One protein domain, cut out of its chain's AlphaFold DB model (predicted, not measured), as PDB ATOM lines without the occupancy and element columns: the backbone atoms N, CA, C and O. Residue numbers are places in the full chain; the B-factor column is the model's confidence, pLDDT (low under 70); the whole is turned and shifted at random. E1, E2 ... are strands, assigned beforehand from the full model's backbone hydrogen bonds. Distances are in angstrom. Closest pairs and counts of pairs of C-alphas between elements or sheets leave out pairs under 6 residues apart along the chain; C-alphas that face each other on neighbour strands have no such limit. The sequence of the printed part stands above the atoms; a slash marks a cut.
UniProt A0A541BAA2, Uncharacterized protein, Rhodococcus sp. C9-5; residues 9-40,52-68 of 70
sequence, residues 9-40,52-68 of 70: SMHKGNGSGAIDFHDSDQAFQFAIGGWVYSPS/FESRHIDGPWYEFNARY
ATOM      1  N   SER A   9      27.114  44.588 126.762       67.81
ATOM      2  CA  SER A   9      28.572  44.469 126.881       67.81
ATOM      3  C   SER A   9      28.963  43.019 127.152       67.81
ATOM      4  O   SER A   9      28.426  42.396 128.064       67.81
ATOM      5  N   MET A  10      29.899  42.481 126.368       67.25
ATOM      6  CA  MET A  10      30.441  41.131 126.550       67.25
ATOM      7  C   MET A  10      31.726  41.192 127.378       67.25
ATOM      8  O   MET A  10      32.684  41.859 126.981       67.25
ATOM      9  N   HIS A  11      31.786  40.407 128.448       67.38
ATOM     10  CA  HIS A  11      33.015  40.125 129.176       67.38
ATOM     11  C   HIS A  11      33.350  38.637 129.047       67.38
ATOM     12  O   HIS A  11      32.486  37.763 128.990       67.38
ATOM     13  N   LYS A  12      34.643  38.338 128.918       63.94
ATOM     14  CA  LYS A  12      35.133  36.959 128.929       63.94
ATOM     15  C   LYS A  12      35.659  36.659 130.321       63.94
ATOM     16  O   LYS A  12      36.615  37.295 130.765       63.94
ATOM     17  N   GLY A  13      35.049  35.676 130.970       60.41
ATOM     18  CA  GLY A  13      35.456  35.161 132.263       60.41
ATOM     19  C   GLY A  13      36.883  34.615 132.241       60.41
ATOM     20  O   GLY A  13      37.362  33.997 131.288       60.41
ATOM     21  N   ASN A  14      37.571  34.864 133.341       55.56
ATOM     22  CA  ASN A  14      38.941  34.481 133.629       55.56
ATOM     23  C   ASN A  14      39.058  32.954 133.821       55.56
ATOM     24  O   ASN A  14      38.580  32.387 134.798       55.56
ATOM     25  N   GLY A  15      39.729  32.284 132.879       54.88
ATOM     26  CA  GLY A  15      40.267  30.920 133.017       54.88
ATOM     27  C   GLY A  15      39.280  29.747 132.907       54.88
ATOM     28  O   GLY A  15      39.707  28.654 132.543       54.88
ATOM     29  N   SER A  16      37.984  29.945 133.160       60.56
ATOM     30  CA  SER A  16      36.959  28.882 133.130       60.56
ATOM     31  C   SER A  16      36.202  28.753 131.800       60.56
ATOM     32  O   SER A  16      35.394  27.843 131.639       60.56
ATOM     33  N   GLY A  17      36.439  29.661 130.846       67.00
ATOM     34  CA  GLY A  17      35.705  29.708 129.575       67.00
ATOM     35  C   GLY A  17      34.275  30.247 129.693       67.00
ATOM     36  O   GLY A  17      33.525  30.176 128.721       67.00
ATOM     37  N   ALA A  18      33.898  30.784 130.858       73.88
ATOM     38  CA  ALA A  18      32.626  31.467 131.026       73.88
ATOM     39  C   ALA A  18      32.597  32.776 130.220       73.88
ATOM     40  O   ALA A  18      33.614  33.463 130.105       73.88
ATOM     41  N   ILE A  19      31.447  33.116 129.641       78.38
ATOM     42  CA  ILE A  19      31.243  34.369 128.900       78.38
ATOM     43  C   ILE A  19      29.973  35.010 129.426       78.38
ATOM     44  O   ILE A  19      28.906  34.405 129.336       78.38
ATOM     45  N   ASP A  20      30.086  36.217 129.957       75.69
ATOM     46  CA  ASP A  20      28.977  36.977 130.507       75.69
ATOM     47  C   ASP A  20      28.626  38.186 129.631       75.69
ATOM     48  O   ASP A  20      29.471  38.851 129.029       75.69
ATOM     49  N   PHE A  21      27.327  38.432 129.526       80.69
ATOM     50  CA  PHE A  21      26.702  39.508 128.783       80.69
ATOM     51  C   PHE A  21      25.955  40.367 129.785       80.69
ATOM     52  O   PHE A  21      25.023  39.892 130.430       80.69
ATOM     53  N   HIS A  22      26.379  41.616 129.923       78.56
ATOM     54  CA  HIS A  22      25.735  42.586 130.794       78.56
ATOM     55  C   HIS A  22      24.685  43.346 129.994       78.56
ATOM     56  O   HIS A  22      25.007  43.939 128.958       78.56
ATOM     57  N   ASP A  23      23.457  43.353 130.497       73.06
ATOM     58  CA  ASP A  23      22.424  44.275 130.057       73.06
ATOM     59  C   ASP A  23      22.644  45.607 130.781       73.06
ATOM     60  O   ASP A  23      22.412  45.734 131.987       73.06
ATOM     61  N   SER A  24      23.168  46.600 130.066       63.81
ATOM     62  CA  SER A  24      23.447  47.903 130.677       63.81
ATOM     63  C   SER A  24      22.191  48.737 130.933       63.81
ATOM     64  O   SER A  24      22.265  49.682 131.716       63.81
ATOM     65  N   ASP A  25      21.030  48.347 130.394       62.59
ATOM     66  CA  ASP A  25      19.749  48.953 130.780       62.59
ATOM     67  C   ASP A  25      19.304  48.476 132.179       62.59
ATOM     68  O   ASP A  25      18.521  49.149 132.853       62.59
ATOM     69  N   GLN A  26      19.855  47.355 132.668       58.56
ATOM     70  CA  GLN A  26      19.702  46.888 134.053       58.56
ATOM     71  C   GLN A  26      20.780  47.433 135.003       58.56
ATOM     72  O   GLN A  26      20.764  47.113 136.196       58.56
ATOM     73  N   ALA A  27      21.699  48.274 134.513       60.22
ATOM     74  CA  ALA A  27      22.714  48.911 135.340       60.22
ATOM     75  C   ALA A  27      22.109  50.073 136.150       60.22
ATOM     76  O   ALA A  27      22.215  51.240 135.774       60.22
ATOM     77  N   PHE A  28      21.449  49.771 137.273       62.16
ATOM     78  CA  PHE A  28      20.892  50.794 138.163       62.16
ATOM     79  C   PHE A  28      21.712  50.928 139.448       62.16
ATOM     80  O   PHE A  28      21.677  50.046 140.307       62.16
ATOM     81  N   GLN A  29      22.410  52.063 139.571       65.44
ATOM     82  CA  GLN A  29      23.225  52.554 140.699       65.44
ATOM     83  C   GLN A  29      24.343  51.619 141.200       65.44
ATOM     84  O   GLN A  29      25.491  52.042 141.211       65.44
ATOM     85  N   PHE A  30      24.049  50.368 141.554       74.38
ATOM     86  CA  PHE A  30      25.016  49.353 141.998       74.38
ATOM     87  C   PHE A  30      24.599  47.930 141.610       74.38
ATOM     88  O   PHE A  30      25.205  46.971 142.068       74.38
ATOM     89  N   ALA A  31      23.555  47.755 140.800       78.69
ATOM     90  CA  ALA A  31      23.118  46.450 140.325       78.69
ATOM     91  C   ALA A  31      23.420  46.292 138.835       78.69
ATOM     92  O   ALA A  31      23.353  47.270 138.097       78.69
ATOM     93  N   ILE A  32      23.728  45.071 138.411       83.75
ATOM     94  CA  ILE A  32      23.795  44.668 137.005       83.75
ATOM     95  C   ILE A  32      23.044  43.351 136.836       83.75
ATOM     96  O   ILE A  32      22.977  42.541 137.764       83.75
ATOM     97  N   GLY A  33      22.524  43.112 135.644       85.06
ATOM     98  CA  GLY A  33      21.951  41.826 135.285       85.06
ATOM     99  C   GLY A  33      22.293  41.456 133.855       85.06
ATOM    100  O   GLY A  33      22.841  42.260 133.094       85.06
ATOM    101  N   GLY A  34      22.018  40.208 133.509       87.88
ATOM    102  CA  GLY A  34      22.241  39.706 132.166       87.88
ATOM    103  C   GLY A  34      22.350  38.193 132.122       87.88
ATOM    104  O   GLY A  34      21.717  37.484 132.906       87.88
ATOM    105  N   TRP A  35      23.158  37.690 131.195       89.62
ATOM    106  CA  TRP A  35      23.279  36.257 130.933       89.62
ATOM    107  C   TRP A  35      24.725  35.817 130.949       89.62
ATOM    108  O   TRP A  35      25.611  36.546 130.523       89.62
ATOM    109  N   VAL A  36      24.964  34.594 131.390       87.44
ATOM    110  CA  VAL A  36      26.290  33.995 131.400       87.44
ATOM    111  C   VAL A  36      26.235  32.580 130.855       87.44
ATOM    112  O   VAL A  36      25.419  31.750 131.258       87.44
ATOM    113  N   TYR A  37      27.125  32.325 129.908       87.75
ATOM    114  CA  TYR A  37      27.479  31.000 129.444       87.75
ATOM    115  C   TYR A  37      28.471  30.395 130.434       87.75
ATOM    116  O   TYR A  37      29.559  30.937 130.618       87.75
ATOM    117  N   SER A  38      28.115  29.278 131.058       87.38
ATOM    118  CA  SER A  38      28.957  28.554 132.007       87.38
ATOM    119  C   SER A  38      28.794  27.039 131.810       87.38
ATOM    120  O   SER A  38      27.913  26.413 132.401       87.38
ATOM    121  N   PRO A  39      29.633  26.408 130.966       84.88
ATOM    122  CA  PRO A  39      29.517  24.984 130.651       84.88
ATOM    123  C   PRO A  39      29.993  24.082 131.797       84.88
ATOM    124  O   PRO A  39      29.703  22.890 131.809       84.88
ATOM    125  N   SER A  40      30.726  24.640 132.760       84.94
ATOM    126  CA  SER A  40      31.236  23.948 133.944       84.94
ATOM    127  C   SER A  40      30.240  23.909 135.113       84.94
ATOM    128  O   SER A  40      30.566  23.343 136.155       84.94
ATOM    129  N   PHE A  52      25.601  37.965 144.338       87.06
ATOM    130  CA  PHE A  52      25.456  37.377 143.012       87.06
ATOM    131  C   PHE A  52      24.442  36.237 143.069       87.06
ATOM    132  O   PHE A  52      24.603  35.292 143.842       87.06
ATOM    133  N   GLU A  53      23.403  36.333 142.252       88.75
ATOM    134  CA  GLU A  53      22.367  35.317 142.109       88.75
ATOM    135  C   GLU A  53      22.315  34.884 140.649       88.75
ATOM    136  O   GLU A  53      22.280  35.725 139.750       88.75
ATOM    137  N   SER A  54      22.300  33.574 140.408       89.12
ATOM    138  CA  SER A  54      22.128  33.009 139.074       89.12
ATOM    139  C   SER A  54      20.973  32.017 139.041       89.12
ATOM    140  O   SER A  54      20.710  31.290 140.001       89.12
ATOM    141  N   ARG A  55      20.270  31.998 137.912       91.94
ATOM    142  CA  ARG A  55      19.174  31.083 137.612       91.94
ATOM    143  C   ARG A  55      19.492  30.359 136.316       91.94
ATOM    144  O   ARG A  55      19.732  30.992 135.292       91.94
ATOM    145  N   HIS A  56      19.485  29.030 136.357       93.06
ATOM    146  CA  HIS A  56      19.627  28.214 135.154       93.06
ATOM    147  C   HIS A  56      18.418  28.427 134.242       93.06
ATOM    148  O   HIS A  56      17.285  28.399 134.727       93.06
ATOM    149  N   ILE A  57      18.663  28.676 132.955       93.44
ATOM    150  CA  ILE A  57      17.591  28.904 131.978       93.44
ATOM    151  C   ILE A  57      17.525  27.786 130.940       93.44
ATOM    152  O   ILE A  57      16.444  27.247 130.723       93.44
ATOM    153  N   ASP A  58      18.655  27.413 130.334       91.75
ATOM    154  CA  ASP A  58      18.746  26.309 129.375       91.75
ATOM    155  C   ASP A  58      20.209  25.969 129.056       91.75
ATOM    156  O   ASP A  58      21.066  26.850 129.037       91.75
ATOM    157  N   GLY A  59      20.505  24.701 128.763       89.94
ATOM    158  CA  GLY A  59      21.844  24.253 128.377       89.94
ATOM    159  C   GLY A  59      22.938  24.775 129.329       89.94
ATOM    160  O   GLY A  59      22.788  24.667 130.543       89.94
ATOM    161  N   PRO A  60      24.041  25.348 128.824       90.50
ATOM    162  CA  PRO A  60      25.074  25.984 129.647       90.50
ATOM    163  C   PRO A  60      24.753  27.444 130.030       90.50
ATOM    164  O   PRO A  60      25.647  28.159 130.474       90.50
ATOM    165  N   TRP A  61      23.525  27.926 129.824       91.81
ATOM    166  CA  TRP A  61      23.147  29.323 130.032       91.81
ATOM    167  C   TRP A  61      22.437  29.561 131.360       91.81
ATOM    168  O   TRP A  61      21.527  28.831 131.769       91.81
ATOM    169  N   TYR A  62      22.827  30.660 131.995       91.19
ATOM    170  CA  TYR A  62      22.247  31.166 133.227       91.19
ATOM    171  C   TYR A  62      21.903  32.641 133.049       91.19
ATOM    172  O   TYR A  62      22.660  33.396 132.446       91.19
ATOM    173  N   GLU A  63      20.773  33.058 133.597       89.94
ATOM    174  CA  GLU A  63      20.488  34.468 133.850       89.94
ATOM    175  C   GLU A  63      21.079  34.836 135.212       89.94
ATOM    176  O   GLU A  63      21.003  34.035 136.148       89.94
ATOM    177  N   PHE A  64      21.674  36.018 135.345       88.00
ATOM    178  CA  PHE A  64      22.247  36.466 136.609       88.00
ATOM    179  C   PHE A  64      21.820  37.885 136.972       88.00
ATOM    180  O   PHE A  64      21.515  38.710 136.113       88.00
ATOM    181  N   ASN A  65      21.841  38.152 138.274       88.50
ATOM    182  CA  ASN A  65      21.731  39.477 138.863       88.50
ATOM    183  C   ASN A  65      22.852  39.631 139.891       88.50
ATOM    184  O   ASN A  65      23.044  38.763 140.748       88.50
ATOM    185  N   ALA A  66      23.590  40.732 139.819       86.38
ATOM    186  CA  ALA A  66      24.682  41.026 140.732       86.38
ATOM    187  C   ALA A  66      24.548  42.431 141.321       86.38
ATOM    188  O   ALA A  66      23.987  43.330 140.697       86.38
ATOM    189  N   ARG A  67      25.071  42.615 142.534       85.88
ATOM    190  CA  ARG A  67      25.186  43.917 143.195       85.88
ATOM    191  C   ARG A  67      26.625  44.188 143.601       85.88
ATOM    192  O   ARG A  67      27.267  43.334 144.211       85.88
ATOM    193  N   TYR A  68      27.105  45.377 143.275       80.94
ATOM    194  CA  TYR A  68      28.339  45.941 143.792       80.94
ATOM    195  C   TYR A  68      28.151  46.380 145.252       80.94
ATOM    196  O   TYR A  68      27.034  46.746 145.625       80.94
TER     197      TYR A  68
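What this domain is: This is residues 9 to 40 and 52 to 68 of the 70 residues of an uncharacterized protein of Rhodococcus sp. C9-5 (UniProt A0A541BAA2). The domain is a single strongly twisted sheet of five antiparallel strands, with no named helix over either face. E3 and E5 run through its middle, E1 and E4 make its two edges, and the end of E2 toward E3 is bent. The printed part has 49 residues and is all strand, with E1, E2, E3, E4 and E5 following along the chain and standing in the sheet as E1, E2, E3, E5, E4. The whole is compact, with a radius of gyration of the C-alphas of 10.6 A and spans of 30 by 21 by 16 A.

Where its parts are: E3, residues 31 to 37, measures 19.4 A from first to last C-alpha. E5, residues 61 to 67, measures 19.8 A and ends at C-alpha 67, printed at (25.186, 43.917, 143.195). E2, residues 19 to 28, is the longest strand by residues and measures 21.5 A; it bends by 79 degrees at residue 25. E4, residues 52 to 58, measures 18.8 A. E1, residues 9 to 12, measures 10.2 A and begins at C-alpha 9, printed at (28.572, 44.469, 126.881).

How they stand to each other: From edge to edge of the sheet the strands' lines turn by 91 degrees. The inner strands E3 and E5 are antiparallel neighbours at 159 degrees, with N 36 and O 62 at 2.8 A and N 64 and O 34 at 2.8 A, within hydrogen-bond range. E2 and E3 form a hairpin at 158 degrees, with N 21 and O 35 at 2.7 A and, past the bend, N 31 and O 28 at 3.0 A. E1 and E2 form a hairpin at 145 degrees, with N 11 and O 20 at 2.8 A; the C-alphas of Met 10 and Phe 21 face each other, 4.6 A apart. E1, E2 and E3 make a meander, each strand the antiparallel neighbour of the one before. E4 and E5 form a hairpin at 163 degrees, with N 55 and O 63 at 2.8 A. E1 and E4, the edge strands, are apart, and so are E3 and E4.

The domain as a whole: The two C-alphas farthest apart are those of Gln 29 and Gly 59, at 30.9 A. Residues 41 to 51 are cut out, and C-alphas 40 and 52 are 17.2 A apart across the cut. Of the links that are printed whole, E2 to E3 and E4 to E5 are tight and E1 to E2 is short. The mean pLDDT of the printed part is 78.5; residues 9 to 17 and 24 to 29 are under 70.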